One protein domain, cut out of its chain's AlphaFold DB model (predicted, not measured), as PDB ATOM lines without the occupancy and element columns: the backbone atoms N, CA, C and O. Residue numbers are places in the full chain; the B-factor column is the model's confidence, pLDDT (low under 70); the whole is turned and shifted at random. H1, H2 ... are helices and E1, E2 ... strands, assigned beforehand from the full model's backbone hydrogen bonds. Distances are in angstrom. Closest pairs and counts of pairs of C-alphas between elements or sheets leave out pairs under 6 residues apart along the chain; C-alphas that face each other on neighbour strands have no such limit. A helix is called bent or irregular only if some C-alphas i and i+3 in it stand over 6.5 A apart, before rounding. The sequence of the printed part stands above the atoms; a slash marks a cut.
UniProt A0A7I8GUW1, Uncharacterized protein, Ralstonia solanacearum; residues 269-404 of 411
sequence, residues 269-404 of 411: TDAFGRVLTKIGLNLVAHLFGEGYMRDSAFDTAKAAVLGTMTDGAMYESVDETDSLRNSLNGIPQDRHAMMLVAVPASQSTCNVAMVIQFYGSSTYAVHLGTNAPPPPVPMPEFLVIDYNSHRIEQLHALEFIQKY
ATOM      1  N   THR A 269      85.532 144.482  39.767       92.12
ATOM      2  CA  THR A 269      85.956 143.609  40.874       92.12
ATOM      3  C   THR A 269      86.804 144.349  41.911       92.12
ATOM      4  O   THR A 269      86.695 144.048  43.098       92.12
ATOM      5  N   ASP A 270      87.596 145.348  41.498       92.12
ATOM      6  CA  ASP A 270      88.364 146.192  42.424       92.12
ATOM      7  C   ASP A 270      87.411 147.037  43.271       92.12
ATOM      8  O   ASP A 270      87.444 146.990  44.505       92.12
ATOM      9  N   ALA A 271      86.486 147.752  42.623       93.31
ATOM     10  CA  ALA A 271      85.484 148.537  43.336       93.31
ATOM     11  C   ALA A 271      84.640 147.662  44.278       93.31
ATOM     12  O   ALA A 271      84.323 148.092  45.391       93.31
ATOM     13  N   PHE A 272      84.317 146.431  43.867       95.62
ATOM     14  CA  PHE A 272      83.590 145.466  44.685       95.62
ATOM     15  C   PHE A 272      84.346 145.128  45.978       95.62
ATOM     16  O   PHE A 272      83.826 145.368  47.073       95.62
ATOM     17  N   GLY A 273      85.594 144.660  45.872       96.44
ATOM     18  CA  GLY A 273      86.429 144.332  47.033       96.44
ATOM     19  C   GLY A 273      86.671 145.531  47.952       96.44
ATOM     20  O   GLY A 273      86.646 145.405  49.181       96.44
ATOM     21  N   ARG A 274      86.828 146.727  47.379       97.69
ATOM     22  CA  ARG A 274      87.008 147.973  48.136       97.69
ATOM     23  C   ARG A 274      85.775 148.362  48.938       97.69
ATOM     24  O   ARG A 274      85.928 148.824  50.067       97.69
ATOM     25  N   VAL A 275      84.564 148.159  48.414       97.81
ATOM     26  CA  VAL A 275      83.332 148.392  49.186       97.81
ATOM     27  C   VAL A 275      83.225 147.403  50.341       97.81
ATOM     28  O   VAL A 275      82.992 147.835  51.468       97.81
ATOM     29  N   LEU A 276      83.474 146.113  50.107       98.12
ATOM     30  CA  LEU A 276      83.468 145.107  51.175       98.12
ATOM     31  C   LEU A 276      84.479 145.438  52.281       98.12
ATOM     32  O   LEU A 276      84.139 145.451  53.465       98.12
ATOM     33  N   THR A 277      85.702 145.792  51.886       98.44
ATOM     34  CA  THR A 277      86.765 146.210  52.808       98.44
ATOM     35  C   THR A 277      86.353 147.460  53.582       98.44
ATOM     36  O   THR A 277      86.513 147.516  54.799       98.44
ATOM     37  N   LYS A 278      85.762 148.461  52.916       98.31
ATOM     38  CA  LYS A 278      85.264 149.680  53.567       98.31
ATOM     39  C   LYS A 278      84.210 149.359  54.621       98.31
ATOM     40  O   LYS A 278      84.295 149.913  55.713       98.31
ATOM     41  N   ILE A 279      83.250 148.485  54.313       98.56
ATOM     42  CA  ILE A 279      82.213 148.049  55.260       98.56
ATOM     43  C   ILE A 279      82.863 147.420  56.497       98.56
ATOM     44  O   ILE A 279      82.565 147.830  57.618       98.56
ATOM     45  N   GLY A 280      83.810 146.500  56.301       98.50
ATOM     46  CA  GLY A 280      84.520 145.853  57.407       98.50
ATOM     47  C   GLY A 280      85.362 146.819  58.242       98.50
ATOM     48  O   GLY A 280      85.320 146.775  59.469       98.50
ATOM     49  N   LEU A 281      86.074 147.756  57.612       98.69
ATOM     50  CA  LEU A 281      86.840 148.781  58.329       98.69
ATOM     51  C   LEU A 281      85.939 149.741  59.115       98.69
ATOM     52  O   LEU A 281      86.277 150.130  60.233       98.69
ATOM     53  N   ASN A 282      84.782 150.105  58.563       98.62
ATOM     54  CA  ASN A 282      83.789 150.897  59.280       98.62
ATOM     55  C   ASN A 282      83.251 150.151  60.506       98.62
ATOM     56  O   ASN A 282      83.064 150.759  61.561       98.62
ATOM     57  N   LEU A 283      83.021 148.844  60.367       98.31
ATOM     58  CA  LEU A 283      82.592 147.981  61.459       98.31
ATOM     59  C   LEU A 283      83.648 147.916  62.571       98.31
ATOM     60  O   LEU A 283      83.320 148.150  63.733       98.31
ATOM     61  N   VAL A 284      84.919 147.707  62.214       98.50
ATOM     62  CA  VAL A 284      86.063 147.759  63.145       98.50
ATOM     63  C   VAL A 284      86.122 149.108  63.867       98.50
ATOM     64  O   VAL A 284      86.214 149.146  65.092       98.50
ATOM     65  N   ALA A 285      86.023 150.221  63.135       98.44
ATOM     66  CA  ALA A 285      86.063 151.560  63.719       98.44
ATOM     67  C   ALA A 285      84.904 151.817  64.694       98.44
ATOM     68  O   ALA A 285      85.089 152.510  65.694       98.44
ATOM     69  N   HIS A 286      83.720 151.279  64.402       98.06
ATOM     70  CA  HIS A 286      82.547 151.424  65.256       98.06
ATOM     71  C   HIS A 286      82.647 150.579  66.530       98.06
ATOM     72  O   HIS A 286      82.416 151.106  67.614       98.06
ATOM     73  N   LEU A 287      83.006 149.297  66.404       97.25
ATOM     74  CA  LEU A 287      83.029 148.353  67.527       97.25
ATOM     75  C   LEU A 287      84.261 148.520  68.418       97.25
ATOM     76  O   LEU A 287      84.154 148.471  69.638       97.25
ATOM     77  N   PHE A 288      85.438 148.709  67.818       97.56
ATOM     78  CA  PHE A 288      86.714 148.735  68.545       97.56
ATOM     79  C   PHE A 288      87.241 150.159  68.765       97.56
ATOM     80  O   PHE A 288      88.196 150.371  69.512       97.56
ATOM     81  N   GLY A 289      86.606 151.148  68.134       97.69
ATOM     82  CA  GLY A 289      86.921 152.559  68.290       97.69
ATOM     83  C   GLY A 289      88.063 153.060  67.401       97.69
ATOM     84  O   GLY A 289      88.783 152.324  66.724       97.69
ATOM     85  N   GLU A 290      88.240 154.381  67.421       97.00
ATOM     86  CA  GLU A 290      89.207 155.092  66.583       97.00
ATOM     87  C   GLU A 290      90.656 154.664  66.828       97.00
ATOM     88  O   GLU A 290      91.408 154.503  65.869       97.00
ATOM     89  N   GLY A 291      91.056 154.505  68.094       97.56
ATOM     90  CA  GLY A 291      92.436 154.171  68.453       97.56
ATOM     91  C   GLY A 291      92.890 152.860  67.818       97.56
ATOM     92  O   GLY A 291      93.965 152.806  67.228       97.56
ATOM     93  N   TYR A 292      92.021 151.849  67.845       98.12
ATOM     94  CA  TYR A 292      92.277 150.548  67.239       98.12
ATOM     95  C   TYR A 292      92.373 150.642  65.708       98.12
ATOM     96  O   TYR A 292      93.320 150.154  65.098       98.12
ATOM     97  N   MET A 293      91.448 151.371  65.075       97.69
ATOM     98  CA  MET A 293      91.438 151.573  63.621       97.69
ATOM     99  C   MET A 293      92.645 152.389  63.102       97.69
ATOM    100  O   MET A 293      92.981 152.356  61.912       97.69
ATOM    101  N   ARG A 294      93.320 153.145  63.975       97.88
ATOM    102  CA  ARG A 294      94.550 153.881  63.640       97.88
ATOM    103  C   ARG A 294      95.797 153.006  63.604       97.88
ATOM    104  O   ARG A 294      96.804 153.483  63.082       97.88
ATOM    105  N   ASP A 295      95.724 151.765  64.075       98.38
ATOM    106  CA  ASP A 295      96.838 150.829  64.005       98.38
ATOM    107  C   ASP A 295      97.287 150.592  62.549       98.38
ATOM    108  O   ASP A 295      96.484 150.621  61.599       98.38
ATOM    109  N   SER A 296      98.594 150.387  62.377       97.88
ATOM    110  CA  SER A 296      99.219 150.105  61.083       97.88
ATOM    111  C   SER A 296      98.762 148.782  60.471       97.88
ATOM    112  O   SER A 296      98.796 148.649  59.250       97.88
ATOM    113  N   ALA A 297      98.267 147.837  61.278       98.19
ATOM    114  CA  ALA A 297      97.717 146.563  60.823       98.19
ATOM    115  C   ALA A 297      96.611 146.721  59.765       98.19
ATOM    116  O   ALA A 297      96.424 145.838  58.931       98.19
ATOM    117  N   PHE A 298      95.908 147.859  59.768       98.38
ATOM    118  CA  PHE A 298      94.814 148.171  58.844       98.38
ATOM    119  C   PHE A 298      95.241 149.055  57.659       98.38
ATOM    120  O   PHE A 298      94.401 149.418  56.834       98.38
ATOM    121  N   ASP A 299      96.502 149.497  57.583       97.81
ATOM    122  CA  ASP A 299      96.925 150.502  56.597       97.81
ATOM    123  C   ASP A 299      96.823 149.992  55.152       97.81
ATOM    124  O   ASP A 299      96.400 150.752  54.281       97.81
ATOM    125  N   THR A 300      97.104 148.709  54.907       97.69
ATOM    126  CA  THR A 300      96.907 148.059  53.598       97.69
ATOM    127  C   THR A 300      95.444 148.129  53.162       97.69
ATOM    128  O   THR A 300      95.142 148.628  52.080       97.69
ATOM    129  N   ALA A 301      94.517 147.723  54.033       97.94
ATOM    130  CA  ALA A 301      93.085 147.767  53.751       97.94
ATOM    131  C   ALA A 301      92.585 149.212  53.543       97.94
ATOM    132  O   ALA A 301      91.813 149.484  52.623       97.94
ATOM    133  N   LYS A 302      93.070 150.175  54.343       98.44
ATOM    134  CA  LYS A 302      92.773 151.609  54.158       98.44
ATOM    135  C   LYS A 302      93.269 152.114  52.798       98.44
ATOM    136  O   LYS A 302      92.524 152.806  52.102       98.44
ATOM    137  N   ALA A 303      94.496 151.765  52.406       97.88
ATOM    138  CA  ALA A 303      95.080 152.135  51.117       97.88
ATOM    139  C   ALA A 303      94.307 151.520  49.939       97.88
ATOM    140  O   ALA A 303      94.049 152.209  48.949       97.88
ATOM    141  N   ALA A 304      93.870 150.266  50.075       97.00
ATOM    142  CA  ALA A 304      93.031 149.591  49.093       97.00
ATOM    143  C   ALA A 304      91.693 150.313  48.904       97.00
ATOM    144  O   ALA A 304      91.347 150.703  47.793       97.00
ATOM    145  N   VAL A 305      90.970 150.609  49.993       97.75
ATOM    146  CA  VAL A 305      89.706 151.367  49.935       97.75
ATOM    147  C   VAL A 305      89.895 152.711  49.218       97.75
ATOM    148  O   VAL A 305      89.084 153.088  48.366       97.75
ATOM    149  N   LEU A 306      90.994 153.417  49.496       97.62
ATOM    150  CA  LEU A 306      91.326 154.690  48.847       97.62
ATOM    151  C   LEU A 306      91.757 154.550  47.377       97.62
ATOM    152  O   LEU A 306      91.807 155.561  46.678       97.62
ATOM    153  N   GLY A 307      92.015 153.333  46.892       95.31
ATOM    154  CA  GLY A 307      92.492 153.065  45.533       95.31
ATOM    155  C   GLY A 307      93.945 153.484  45.317       95.31
ATOM    156  O   GLY A 307      94.361 153.692  44.183       95.31
ATOM    157  N   THR A 308      94.712 153.660  46.396       94.06
ATOM    158  CA  THR A 308      96.146 153.986  46.329       94.06
ATOM    159  C   THR A 308      97.025 152.738  46.274       94.06
ATOM    160  O   THR A 308      98.241 152.854  46.168       94.06
ATOM    161  N   MET A 309      96.420 151.554  46.379       92.19
ATOM    162  CA  MET A 309      97.076 150.258  46.269       92.19
ATOM    163  C   MET A 309      96.187 149.324  45.451       92.19
ATOM    164  O   MET A 309      95.052 149.060  45.848       92.19
ATOM    165  N   THR A 310      96.712 148.838  44.329       83.56
ATOM    166  CA  THR A 310      96.086 147.784  43.522       83.56
ATOM    167  C   THR A 310      96.146 146.462  44.287       83.56
ATOM    168  O   THR A 310      97.132 146.208  44.977       83.56
ATOM    169  N   ASP A 311      95.092 145.650  44.203       80.94
ATOM    170  CA  ASP A 311      94.988 144.313  44.820       80.94
ATOM    171  C   ASP A 311      95.107 144.275  46.358       80.94
ATOM    172  O   ASP A 311      95.198 143.209  46.962       80.94
ATOM    173  N   GLY A 312      95.063 145.430  47.030       79.06
ATOM    174  CA  GLY A 312      95.118 145.488  48.493       79.06
ATOM    175  C   GLY A 312      93.810 145.071  49.183       79.06
ATOM    176  O   GLY A 312      93.796 144.868  50.397       79.06
ATOM    177  N   ALA A 313      92.703 144.979  48.437       90.50
ATOM    178  CA  ALA A 313      91.411 144.529  48.946       90.50
ATOM    179  C   ALA A 313      91.316 143.008  48.802       90.50
ATOM    180  O   ALA A 313      91.018 142.490  47.729       90.50
ATOM    181  N   MET A 314      91.576 142.295  49.895       93.50
ATOM    182  CA  MET A 314      91.570 140.835  49.920       93.50
ATOM    183  C   MET A 314      90.194 140.321  50.346       93.50
ATOM    184  O   MET A 314      89.793 140.484  51.501       93.50
ATOM    185  N   TYR A 315      89.478 139.700  49.412       95.12
ATOM    186  CA  TYR A 315      88.191 139.069  49.676       95.12
ATOM    187  C   TYR A 315      88.025 137.787  48.861       95.12
ATOM    188  O   TYR A 315      88.612 137.639  47.789       95.12
ATOM    189  N   GLU A 316      87.181 136.891  49.354       94.69
ATOM    190  CA  GLU A 316      86.813 135.653  48.676       94.69
ATOM    191  C   GLU A 316      85.309 135.401  48.788       94.69
ATOM    192  O   GLU A 316      84.658 135.813  49.753       94.69
ATOM    193  N   SER A 317      84.744 134.758  47.766       93.69
ATOM    194  CA  SER A 317      83.392 134.209  47.854       93.69
ATOM    195  C   SER A 317      83.447 132.953  48.708       93.69
ATOM    196  O   SER A 317      84.313 132.112  48.500       93.69
ATOM    197  N   VAL A 318      82.514 132.824  49.644       91.19
ATOM    198  CA  VAL A 318      82.414 131.647  50.506       91.19
ATOM    199  C   VAL A 318      81.511 130.618  49.830       91.19
ATOM    200  O   VAL A 318      80.363 130.922  49.486       91.19
ATOM    201  N   ASP A 319      82.037 129.410  49.639       87.12
ATOM    202  CA  ASP A 319      81.329 128.314  48.978       87.12
ATOM    203  C   ASP A 319      80.098 127.846  49.769       87.12
ATOM    204  O   ASP A 319      79.969 128.044  50.980       87.12
ATOM    205  N   GLU A 320      79.161 127.196  49.073       76.12
ATOM    206  CA  GLU A 320      77.922 126.670  49.667       76.12
ATOM    207  C   GLU A 320      78.157 125.644  50.775       76.12
ATOM    208  O   GLU A 320      77.368 125.553  51.714       76.12
ATOM    209  N   THR A 321      79.249 124.893  50.679       73.62
ATOM    210  CA  THR A 321      79.612 123.839  51.627       73.62
ATOM    211  C   THR A 321      80.445 124.348  52.800       73.62
ATOM    212  O   THR A 321      80.708 123.585  53.732       73.62
ATOM    213  N   ASP A 322      80.853 125.619  52.792       85.50
ATOM    214  CA  ASP A 322      81.725 126.162  53.823       85.50
ATOM    215  C   ASP A 322      80.975 126.357  55.153       85.50
ATOM    216  O   ASP A 322      79.875 126.916  55.236       85.50
ATOM    217  N   SER A 323      81.614 125.923  56.238       84.88
ATOM    218  CA  SER A 323      81.142 126.117  57.610       84.88
ATOM    219  C   SER A 323      80.852 127.582  57.972       84.88
ATOM    220  O   SER A 323      79.921 127.848  58.736       84.88
ATOM    221  N   LEU A 324      81.590 128.537  57.396       84.25
ATOM    222  CA  LEU A 324      81.396 129.968  57.612       84.25
ATOM    223  C   LEU A 324      80.053 130.433  57.061       84.25
ATOM    224  O   LEU A 324      79.350 131.186  57.733       84.25
ATOM    225  N   ARG A 325      79.640 129.944  55.887       85.00
ATOM    226  CA  ARG A 325      78.311 130.245  55.348       85.00
ATOM    227  C   ARG A 325      77.219 129.633  56.219       85.00
ATOM    228  O   ARG A 325      76.259 130.319  56.566       85.00
ATOM    229  N   ASN A 326      77.408 128.387  56.656       86.25
ATOM    230  CA  ASN A 326      76.459 127.702  57.538       86.25
ATOM    231  C   ASN A 326      76.207 128.453  58.854       86.25
ATOM    232  O   ASN A 326      75.096 128.398  59.381       86.25
ATOM    233  N   SER A 327      77.192 129.212  59.345       88.62
ATOM    234  CA  SER A 327      77.028 130.046  60.540       88.62
ATOM    235  C   SER A 327      76.016 131.191  60.369       88.62
ATOM    236  O   SER A 327      75.469 131.654  61.363       88.62
ATOM    237  N   LEU A 328      75.715 131.615  59.134       92.81
ATOM    238  CA  LEU A 328      74.791 132.718  58.834       92.81
ATOM    239  C   LEU A 328      73.455 132.255  58.222       92.81
ATOM    240  O   LEU A 328      72.538 133.058  58.083       92.81
ATOM    241  N   ASN A 329      73.292 130.967  57.904       89.25
ATOM    242  CA  ASN A 329      72.095 130.444  57.222       89.25
ATOM    243  C   ASN A 329      70.798 130.518  58.048       89.25
ATOM    244  O   ASN A 329      69.712 130.444  57.483       89.25
ATOM    245  N   GLY A 330      70.879 130.667  59.375       91.56
ATOM    246  CA  GLY A 330      69.698 130.824  60.238       91.56
ATOM    247  C   GLY A 330      68.995 132.182  60.109       91.56
ATOM    248  O   GLY A 330      67.983 132.422  60.769       91.56
ATOM    249  N   ILE A 331      69.541 133.096  59.304       94.50
ATOM    250  CA  ILE A 331      69.081 134.476  59.200       94.50
ATOM    251  C   ILE A 331      67.986 134.595  58.128       94.50
ATOM    252  O   ILE A 331      68.131 134.058  57.030       94.50
ATOM    253  N   PRO A 332      66.893 135.332  58.405       94.00
ATOM    254  CA  PRO A 332      65.870 135.638  57.409       94.00
ATOM    255  C   PRO A 332      66.426 136.251  56.112       94.00
ATOM    256  O   PRO A 332      67.304 137.113  56.141       94.00
ATOM    257  N   GLN A 333      65.853 135.864  54.967       91.50
ATOM    258  CA  GLN A 333      66.262 136.352  53.639       91.50
ATOM    259  C   GLN A 333      66.097 137.871  53.471       91.50
ATOM    260  O   GLN A 333      66.798 138.492  52.671       91.50
ATOM    261  N   ASP A 334      65.205 138.488  54.252       92.88
ATOM    262  CA  ASP A 334      64.972 139.933  54.287       92.88
ATOM    263  C   ASP A 334      66.058 140.725  55.045       92.88
ATOM    264  O   ASP A 334      65.867 141.900  55.372       92.88
ATOM    265  N   ARG A 335      67.213 140.096  55.322       95.94
ATOM    266  CA  ARG A 335      68.310 140.689  56.093       95.94
ATOM    267  C   ARG A 335      69.684 140.489  55.460       95.94
ATOM    268  O   ARG A 335      69.929 139.572  54.676       95.94
ATOM    269  N   HIS A 336      70.596 141.380  55.828       97.31
ATOM    270  CA  HIS A 336      72.036 141.166  55.717       97.31
ATOM    271  C   HIS A 336      72.595 140.687  57.045       97.31
ATOM    272  O   HIS A 336      72.035 140.973  58.107       97.31
ATOM    273  N   ALA A 337      73.746 140.036  56.975       97.44
ATOM    274  CA  ALA A 337      74.470 139.579  58.142       97.44
ATOM    275  C   ALA A 337      75.951 139.885  58.009       97.44
ATOM    276  O   ALA A 337      76.522 139.736  56.934       97.44
ATOM    277  N   MET A 338      76.576 140.283  59.106       97.50
ATOM    278  CA  MET A 338      78.018 140.430  59.209       97.50
ATOM    279  C   MET A 338      78.490 139.739  60.477       97.50
ATOM    280  O   MET A 338      77.860 139.872  61.522       97.50
ATOM    281  N   MET A 339      79.616 139.051  60.385       97.56
ATOM    282  CA  MET A 339      80.347 138.481  61.503       97.56
ATOM    283  C   MET A 339      81.763 139.043  61.455       97.56
ATOM    284  O   MET A 339      82.486 138.825  60.484       97.56
ATOM    285  N   LEU A 340      82.165 139.769  62.492       98.00
ATOM    286  CA  LEU A 340      83.550 140.188  62.667       98.00
ATOM    287  C   LEU A 340      84.269 139.122  63.498       98.00
ATOM    288  O   LEU A 340      83.763 138.691  64.535       98.00
ATOM    289  N   VAL A 341      85.454 138.707  63.049       97.25
ATOM    290  CA  VAL A 341      86.282 137.685  63.703       97.25
ATOM    291  C   VAL A 341      87.706 138.192  63.914       97.25
ATOM    292  O   VAL A 341      88.233 138.976  63.123       97.25
ATOM    293  N   ALA A 342      88.339 137.715  64.983       97.25
ATOM    294  CA  ALA A 342      89.761 137.902  65.237       97.25
ATOM    295  C   ALA A 342      90.411 136.529  65.422       97.25
ATOM    296  O   ALA A 342      90.035 135.776  66.320       97.25
ATOM    297  N   VAL A 343      91.374 136.199  64.566       96.31
ATOM    298  CA  VAL A 343      92.092 134.921  64.586       96.31
ATOM    299  C   VAL A 343      93.489 135.161  65.158       96.31
ATOM    300  O   VAL A 343      94.227 135.966  64.586       96.31
ATOM    301  N   PRO A 344      93.888 134.514  66.268       96.88
ATOM    302  CA  PRO A 344      95.222 134.689  66.833       96.88
ATOM    303  C   PRO A 344      96.325 134.381  65.809       96.88
ATOM    304  O   PRO A 344      96.341 133.307  65.212       96.88
ATOM    305  N   ALA A 345      97.248 135.323  65.621       96.38
ATOM    306  CA  ALA A 345      98.462 135.152  64.815       96.38
ATOM    307  C   ALA A 345      99.684 134.899  65.716       96.38
ATOM    308  O   ALA A 345     100.605 134.174  65.346       96.38
ATOM    309  N   SER A 346      99.677 135.474  66.921       96.06
ATOM    310  CA  SER A 346     100.650 135.231  67.987       96.06
ATOM    311  C   SER A 346      99.986 135.400  69.362       96.06
ATOM    312  O   SER A 346      98.785 135.642  69.453       96.06
ATOM    313  N   GLN A 347     100.763 135.332  70.449       94.31
ATOM    314  CA  GLN A 347     100.262 135.621  71.803       94.31
ATOM    315  C   GLN A 347      99.778 137.069  71.989       94.31
ATOM    316  O   GLN A 347      99.015 137.340  72.910       94.31
ATOM    317  N   SER A 348     100.237 138.001  71.149       96.50
ATOM    318  CA  SER A 348      99.973 139.440  71.300       96.50
ATOM    319  C   SER A 348      99.340 140.079  70.069       96.50
ATOM    320  O   SER A 348      99.118 141.285  70.059       96.50
ATOM    321  N   THR A 349      99.056 139.292  69.030       98.00
ATOM    322  CA  THR A 349      98.516 139.803  67.770       98.00
ATOM    323  C   THR A 349      97.489 138.856  67.165       98.00
ATOM    324  O   THR A 349      97.547 137.636  67.347       98.00
ATOM    325  N   CYS A 350      96.563 139.414  66.394       98.06
ATOM    326  CA  CYS A 350      95.559 138.684  65.637       98.06
ATOM    327  C   CYS A 350      95.427 139.213  64.208       98.06
ATOM    328  O   CYS A 350      95.739 140.365  63.910       98.06
ATOM    329  N   ASN A 351      94.904 138.369  63.329       98.12
ATOM    330  CA  ASN A 351      94.353 138.785  62.051       98.12
ATOM    331  C   ASN A 351      92.869 139.100  62.237       98.12
ATOM    332  O   ASN A 351      92.157 138.348  62.903       98.12
ATOM    333  N   VAL A 352      92.409 140.206  61.663       98.38
ATOM    334  CA  VAL A 352      91.013 140.646  61.751       98.38
ATOM    335  C   VAL A 352      90.358 140.450  60.395       98.38
ATOM    336  O   VAL A 352      90.874 140.925  59.381       98.38
ATOM    337  N   ALA A 353      89.216 139.774  60.387       98.19
ATOM    338  CA  ALA A 353      88.448 139.480  59.186       98.19
ATOM    339  C   ALA A 353      86.954 139.718  59.425       98.19
ATOM    340  O   ALA A 353      86.476 139.701  60.559       98.19
ATOM    341  N   MET A 354      86.216 139.930  58.341       98.12
ATOM    342  CA  MET A 354      84.759 140.013  58.337       98.12
ATOM    343  C   MET A 354      84.197 138.976  57.374       98.12
ATOM    344  O   MET A 354      84.647 138.886  56.236       98.12
ATOM    345  N   VAL A 355      83.167 138.256  57.803       97.56
ATOM    346  CA  VAL A 355      82.284 137.495  56.916       97.56
ATOM    347  C   VAL A 355      80.995 138.288  56.748       97.56
ATOM    348  O   VAL A 355      80.436 138.761  57.734       97.56
ATOM    349  N   ILE A 356      80.528 138.468  55.519       97.75
ATOM    350  CA  ILE A 356      79.318 139.228  55.206       97.75
ATOM    351  C   ILE A 356      78.423 138.448  54.250       97.75
ATOM    352  O   ILE A 356      78.882 137.982  53.212       97.75
ATOM    353  N   GLN A 357      77.141 138.346  54.586       96.69
ATOM    354  CA  GLN A 357      76.100 137.769  53.747       96.69
ATOM    355  C   GLN A 357      75.127 138.862  53.298       96.69
ATOM    356  O   GLN A 357      74.519 139.561  54.117       96.69
ATOM    357  N   PHE A 358      74.948 138.989  51.984       96.00
ATOM    358  CA  PHE A 358      73.958 139.877  51.389       96.00
ATOM    359  C   PHE A 358      72.714 139.100  50.973       96.00
ATOM    360  O   PHE A 358      72.824 138.034  50.369       96.00
ATOM    361  N   TYR A 359      71.532 139.666  51.250       92.94
ATOM    362  CA  TYR A 359      70.247 139.178  50.752       92.94
ATOM    363  C   TYR A 359      70.052 137.656  50.929       92.94
ATOM    364  O   TYR A 359      69.615 136.973  50.006       92.94
ATOM    365  N   GLY A 360      70.478 137.111  52.077       84.62
ATOM    366  CA  GLY A 360      70.389 135.680  52.403       84.62
ATOM    367  C   GLY A 360      71.098 134.709  51.444       84.62
ATOM    368  O   GLY A 360      70.799 133.519  51.480       84.62
ATOM    369  N   SER A 361      71.987 135.178  50.561       85.56
ATOM    370  CA  SER A 361      72.572 134.347  49.498       85.56
ATOM    371  C   SER A 361      74.089 134.500  49.404       85.56
ATOM    372  O   SER A 361      74.838 133.667  49.920       85.56
ATOM    373  N   SER A 362      74.566 135.563  48.759       90.38
ATOM    374  CA  SER A 362      75.990 135.770  48.504       90.38
ATOM    375  C   SER A 362      76.738 136.056  49.802       90.38
ATOM    376  O   SER A 362      76.451 137.044  50.480       90.38
ATOM    377  N   THR A 363      77.705 135.197  50.126       95.19
ATOM    378  CA  THR A 363      78.537 135.308  51.327       95.19
ATOM    379  C   THR A 363      79.988 135.537  50.928       95.19
ATOM    380  O   THR A 363      80.497 134.867  50.032       95.19
ATOM    381  N   TYR A 364      80.649 136.483  51.588       96.69
ATOM    382  CA  TYR A 364      82.033 136.856  51.317       96.69
ATOM    383  C   TYR A 364      82.835 136.911  52.610       96.69
ATOM    384  O   TYR A 364      82.337 137.421  53.614       96.69
ATOM    385  N   ALA A 365      84.078 136.445  52.571       97.25
ATOM    386  CA  ALA A 365      85.061 136.681  53.619       97.25
ATOM    387  C   ALA A 365      86.022 137.784  53.165       97.25
ATOM    388  O   ALA A 365      86.404 137.856  51.999       97.25
ATOM    389  N   VAL A 366      86.368 138.686  54.078       97.88
ATOM    390  CA  VAL A 366      87.144 139.897  53.802       97.88
ATOM    391  C   VAL A 366      88.229 140.018  54.856       97.88
ATOM    392  O   VAL A 366      87.934 140.102  56.051       97.88
ATOM    393  N   HIS A 367      89.482 140.064  54.424       97.88
ATOM    394  CA  HIS A 367      90.609 140.306  55.319       97.88
ATOM    395  C   HIS A 367      90.774 141.809  55.556       97.88
ATOM    396  O   HIS A 367      90.824 142.595  54.611       97.88
ATOM    397  N   LEU A 368      90.845 142.225  56.822       98.31
ATOM    398  CA  LEU A 368      90.830 143.642  57.204       98.31
ATOM    399  C   LEU A 368      92.156 144.115  57.795       98.31
ATOM    400  O   LEU A 368      92.552 145.256  57.559       98.31
ATOM    401  N   GLY A 369      92.839 143.264  58.561       97.44
ATOM    402  CA  GLY A 369      94.103 143.633  59.186       97.44
ATOM    403  C   GLY A 369      94.968 142.438  59.554       97.44
ATOM    404  O   GLY A 369      94.463 141.390  59.956       97.44
ATOM    405  N   THR A 370      96.281 142.617  59.434       97.50
ATOM    406  CA  THR A 370      97.292 141.598  59.751       97.50
ATOM    407  C   THR A 370      98.086 142.026  60.974       97.50
ATOM    408  O   THR A 370      98.568 143.157  61.015       97.50
ATOM    409  N   ASN A 371      98.284 141.122  61.936       98.00
ATOM    410  CA  ASN A 371      99.026 141.397  63.175       98.00
ATOM    411  C   ASN A 371      98.486 142.593  63.990       98.00
ATOM    412  O   ASN A 371      99.257 143.305  64.629       98.00
ATOM    413  N   ALA A 372      97.170 142.807  63.982       98.25
ATOM    414  CA  ALA A 372      96.523 143.801  64.833       98.25
ATOM    415  C   ALA A 372      96.643 143.408  66.318       98.25
ATOM    416  O   ALA A 372      96.743 142.214  66.622       98.25
ATOM    417  N   PRO A 373      96.592 144.365  67.261       98.19
ATOM    418  CA  PRO A 373      96.464 144.036  68.679       98.19
ATOM    419  C   PRO A 373      95.157 143.263  68.948       98.19
ATOM    420  O   PRO A 373      94.216 143.371  68.158       98.19
ATOM    421  N   PRO A 374      95.041 142.503  70.053       97.44
ATOM    422  CA  PRO A 374      93.801 141.812  70.391       97.44
ATOM    423  C   PRO A 374      92.636 142.809  70.500       97.44
ATOM    424  O   PRO A 374      92.834 143.914  71.018       97.44
ATOM    425  N   PRO A 375      91.438 142.465  69.998       96.69
ATOM    426  CA  PRO A 375      90.301 143.374  70.021       96.69
ATOM    427  C   PRO A 375      89.902 143.717  71.465       96.69
ATOM    428  O   PRO A 375      90.018 142.875  72.358       96.69
ATOM    429  N   PRO A 376      89.408 144.943  71.715       96.12
ATOM    430  CA  PRO A 376      89.039 145.395  73.058       96.12
ATOM    431  C   PRO A 376      87.707 144.813  73.559       96.12
ATOM    432  O   PRO A 376      87.311 145.084  74.690       96.12
ATOM    433  N   VAL A 377      87.005 144.045  72.723       93.31
ATOM    434  CA  VAL A 377      85.725 143.400  73.034       93.31
ATOM    435  C   VAL A 377      85.808 141.898  72.738       93.31
ATOM    436  O   VAL A 377      86.631 141.488  71.911       93.31
ATOM    437  N   PRO A 378      84.985 141.064  73.400       93.31
ATOM    438  CA  PRO A 378      84.878 139.646  73.075       93.31
ATOM    439  C   PRO A 378      84.501 139.425  71.606       93.31
ATOM    440  O   PRO A 378      83.770 140.214  71.023       93.31
ATOM    441  N   MET A 379      84.984 138.331  71.020       93.69
ATOM    442  CA  MET A 379      84.721 137.955  69.628       93.69
ATOM    443  C   MET A 379      84.139 136.537  69.559       93.69
ATOM    444  O   MET A 379      84.466 135.722  70.428       93.69
ATOM    445  N   PRO A 380      83.359 136.192  68.517       96.25
ATOM    446  CA  PRO A 380      82.926 137.047  67.402       96.25
ATOM    447  C   PRO A 380      81.771 138.002  67.746       96.25
ATOM    448  O   PRO A 380      80.973 137.732  68.643       96.25
ATOM    449  N   GLU A 381      81.670 139.087  66.974       97.25
ATOM    450  CA  GLU A 381      80.570 140.063  67.014       97.25
ATOM    451  C   GLU A 381      79.722 139.953  65.745       97.25
ATOM    452  O   GLU A 381      80.268 139.864  64.640       97.25
ATOM    453  N   PHE A 382      78.396 140.003  65.890       97.81
ATOM    454  CA  PHE A 382      77.455 139.872  64.779       97.81
ATOM    455  C   PHE A 382      76.624 141.134  64.602       97.81
ATOM    456  O   PHE A 382      76.089 141.676  65.567       97.81
ATOM    457  N   LEU A 383      76.450 141.565  63.352       98.12
ATOM    458  CA  LEU A 383      75.466 142.575  62.982       98.12
ATOM    459  C   LEU A 383      74.460 141.988  62.000       98.12
ATOM    460  O   LEU A 383      74.835 141.438  60.968       98.12
ATOM    461  N   VAL A 384      73.177 142.169  62.295       98.06
ATOM    462  CA  VAL A 384      72.070 141.790  61.416       98.06
ATOM    463  C   VAL A 384      71.332 143.053  60.990       98.06
ATOM    464  O   VAL A 384      70.904 143.847  61.830       98.06
ATOM    465  N   ILE A 385      71.203 143.255  59.681       97.81
ATOM    466  CA  ILE A 385      70.623 144.462  59.086       97.81
ATOM    467  C   ILE A 385      69.333 144.081  58.382       97.81
ATOM    468  O   ILE A 385      69.362 143.414  57.352       97.81
ATOM    469  N   ASP A 386      68.206 144.535  58.913       96.38
ATOM    470  CA  ASP A 386      66.937 144.500  58.195       96.38
ATOM    471  C   ASP A 386      66.919 145.661  57.202       96.38
ATOM    472  O   ASP A 386      66.802 146.831  57.581       96.38
ATOM    473  N   TYR A 387      67.078 145.338  55.919       93.50
ATOM    474  CA  TYR A 387      67.207 146.340  54.868       93.50
ATOM    475  C   TYR A 387      65.876 146.952  54.427       93.50
ATOM    476  O   TYR A 387      65.880 147.937  53.685       93.50
ATOM    477  N   ASN A 388      64.748 146.423  54.909       91.19
ATOM    478  CA  ASN A 388      63.422 146.987  54.682       91.19
ATOM    479  C   ASN A 388      63.035 147.962  55.803       91.19
ATOM    480  O   ASN A 388      62.537 149.056  55.526       91.19
ATOM    481  N   SER A 389      63.296 147.610  57.067       93.25
ATOM    482  CA  SER A 389      63.042 148.495  58.216       93.25
ATOM    483  C   SER A 389      64.203 149.440  58.542       93.25
ATOM    484  O   SER A 389      64.028 150.379  59.318       93.25
ATOM    485  N   HIS A 390      65.362 149.244  57.906       92.94
ATOM    486  CA  HIS A 390      66.609 149.975  58.149       92.94
ATOM    487  C   HIS A 390      67.091 149.901  59.598       92.94
ATOM    488  O   HIS A 390      67.626 150.867  60.149       92.94
ATOM    489  N   ARG A 391      66.869 148.753  60.236       96.06
ATOM    490  CA  ARG A 391      67.278 148.515  61.614       96.06
ATOM    491  C   ARG A 391      68.512 147.635  61.632       96.06
ATOM    492  O   ARG A 391      68.518 146.557  61.042       96.06
ATOM    493  N   ILE A 392      69.515 148.077  62.382       97.88
ATOM    494  CA  ILE A 392      70.694 147.273  62.678       97.88
ATOM    495  C   ILE A 392      70.572 146.734  64.104       97.88
ATOM    496  O   ILE A 392      70.204 147.448  65.050       97.88
ATOM    497  N   GLU A 393      70.846 145.444  64.238       97.94
ATOM    498  CA  GLU A 393      70.952 144.729  65.499       97.94
ATOM    499  C   GLU A 393      72.385 144.225  65.664       97.94
ATOM    500  O   GLU A 393      72.905 143.574  64.764       97.94
ATOM    501  N   GLN A 394      73.004 144.535  66.800       97.56
ATOM    502  CA  GLN A 394      74.293 143.979  67.204       97.56
ATOM    503  C   GLN A 394      74.041 142.864  68.222       97.56
ATOM    504  O   GLN A 394      73.221 143.051  69.122       97.56
ATOM    505  N   LEU A 395      74.718 141.728  68.061       97.62
ATOM    506  CA  LEU A 395      74.563 140.535  68.889       97.62
ATOM    507  C   LEU A 395      75.925 139.925  69.202       97.62
ATOM    508  O   LEU A 395      76.779 139.795  68.321       97.62
ATOM    509  N   HIS A 396      76.080 139.454  70.433       96.12
ATOM    510  CA  HIS A 396      77.179 138.567  70.793       96.12
ATOM    511  C   HIS A 396      76.891 137.129  70.334       96.12
ATOM    512  O   HIS A 396      75.752 136.762  70.037       96.12
ATOM    513  N   ALA A 397      77.917 136.273  70.323       94.44
ATOM    514  CA  ALA A 397      77.820 134.913  69.784       94.44
ATOM    515  C   ALA A 397      76.662 134.066  70.348       94.44
ATOM    516  O   ALA A 397      75.936 133.432  69.582       94.44
ATOM    517  N   LEU A 398      76.452 134.067  71.669       95.44
ATOM    518  CA  LEU A 398      75.368 133.287  72.281       95.44
ATOM    519  C   LEU A 398      73.982 133.830  71.912       95.44
ATOM    520  O   LEU A 398      73.085 133.047  71.612       95.44
ATOM    521  N   GLU A 399      73.817 135.153  71.899       97.31
ATOM    522  CA  GLU A 399      72.553 135.802  71.530       97.31
ATOM    523  C   GLU A 399      72.219 135.538  70.060       97.31
ATOM    524  O   GLU A 399      71.075 135.238  69.721       97.31
ATOM    525  N   PHE A 400      73.235 135.593  69.194       96.88
ATOM    526  CA  PHE A 400      73.099 135.287  67.778       96.88
ATOM    527  C   PHE A 400      72.640 133.840  67.559       96.88
ATOM    528  O   PHE A 400      71.641 133.632  66.878       96.88
ATOM    529  N   ILE A 401      73.291 132.852  68.185       95.50
ATOM    530  CA  ILE A 401      72.919 131.429  68.050       95.50
ATOM    531  C   ILE A 401      71.509 131.163  68.592       95.50
ATOM    532  O   ILE A 401      70.754 130.397  67.999       95.50
ATOM    533  N   GLN A 402      71.135 131.783  69.713       96.25
ATOM    534  CA  GLN A 402      69.795 131.628  70.283       96.25
ATOM    535  C   GLN A 402      68.713 132.220  69.378       96.25
ATOM    536  O   GLN A 402      67.624 131.657  69.266       96.25
ATOM    537  N   LYS A 403      69.000 133.363  68.747       97.31
ATOM    538  CA  LYS A 403      68.035 134.089  67.923       97.31
ATOM    539  C   LYS A 403      67.938 133.558  66.492       97.31
ATOM    540  O   LYS A 403      66.841 133.508  65.940       97.31
ATOM    541  N   TYR A 404      69.069 133.177  65.907       95.88
ATOM    542  CA  TYR A 404      69.212 132.676  64.540       95.88
ATOM    543  C   TYR A 404      69.974 131.343  64.569       95.88
ATOM    544  O   TYR A 404      71.136 131.282  64.162       95.88
TER     545      TYR A 404
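Overview. This is residues 269 to 404 of the 411 residues of an uncharacterized protein of Ralstonia solanacearum (UniProt A0A7I8GUW1). What does the model look like? One twisted sheet of six strands has the long, kinked helix H1 slantwise over one face; H2 folds back beside H1 and sits next to E4 at the sheet's level. The short helix H4 covers the edge strand E6 on the opposite face. What is it made of? The printed part has 136 residues, with four named helices and six named strands in the order H1 H2 E1 H3 E2 E3 E4 E5 E6 H4, a mixed class; the antiparallel sheet runs E1 E4 E3 E2 E5 E6. It is compact, with a radius of gyration of the C-alphas of 14.5 A and spans of 36 by 33 by 30 A.

Arrangement. How do the first two helices stand? H1, residues 269 to 293, and H2, residues 296 to 306, form a helical hairpin at a steep tilt of 39 degrees, opposite ways. They touch with residues 274 to 281 of H1 alone, the closest C-alphas being those of Arg 274 and Val 305, 4.7 A apart. How are the strands joined? E1, residues 315 to 317, is antiparallel to E4, residues 362 to 372, with N 316 and O 365 2.9 A apart. E2, residues 335 to 344, E3, residues 350 to 358, and E4 make two hairpins and a meander, each strand the antiparallel neighbour of the one before, with N 339 and O 355 at 2.8 A and N 354 and O 366 at 2.9 A. E5, residues 381 to 386, is antiparallel to E2, with N 338 and O 383 at 2.8 A, a Greek key of E2 E3 E4 E5 in which first and fourth are neighbours; its hairpin with E6, residues 391 to 396, has N 384 and O 393 at 2.9 A. Where do the helices stand to the sheet? H1 is on it at a height of 8.3 A, slantwise at 53 degrees to E1 on the local plane, while H2 is at the sheet's level, with the C-alphas of Phe 298 and Gly 369 in E4 closest at 4.6 A. H3, residues 323 to 326, only grazes the sheet with residues 324 to 325; H4, residues 397 to 403, is on the opposite face from H1, over E6 at a height of 8.7 A. Are the helix backbones complete? Every O i to N i+4 pair of H4 is within hydrogen-bond range, with 18 of 21 in H1 and 5 of 7 in H2; H3 is too short for such a pair.

Along the chain. Where do the elements begin and end? H1 begins at C-alpha 269 (85.956, 143.609, 40.874), and H4 ends at C-alpha 403 (68.035, 134.089, 67.923). How long are the longer ones? H1 measures 24.7 A, H2 15.3 A, E2 29.6 A, E3 25.9 A and E4 27.4 A. Are the helices even? H1 has a kink of 97 degrees near residue 287 and is irregular, C-alphas 287 and 290 being 9.2 A apart; H2 is irregular too, with C-alphas 297 and 300 7.4 A apart.

Size, cuts and confidence. How large is it? The two C-alphas farthest apart, those of Gln 347 and Asn 388, are 42.2 A apart. Are there cuts or long links? The printed part has no cut and no long link. How sure is the model? The mean pLDDT of the printed part is 95.0, and no printed residue is under 70.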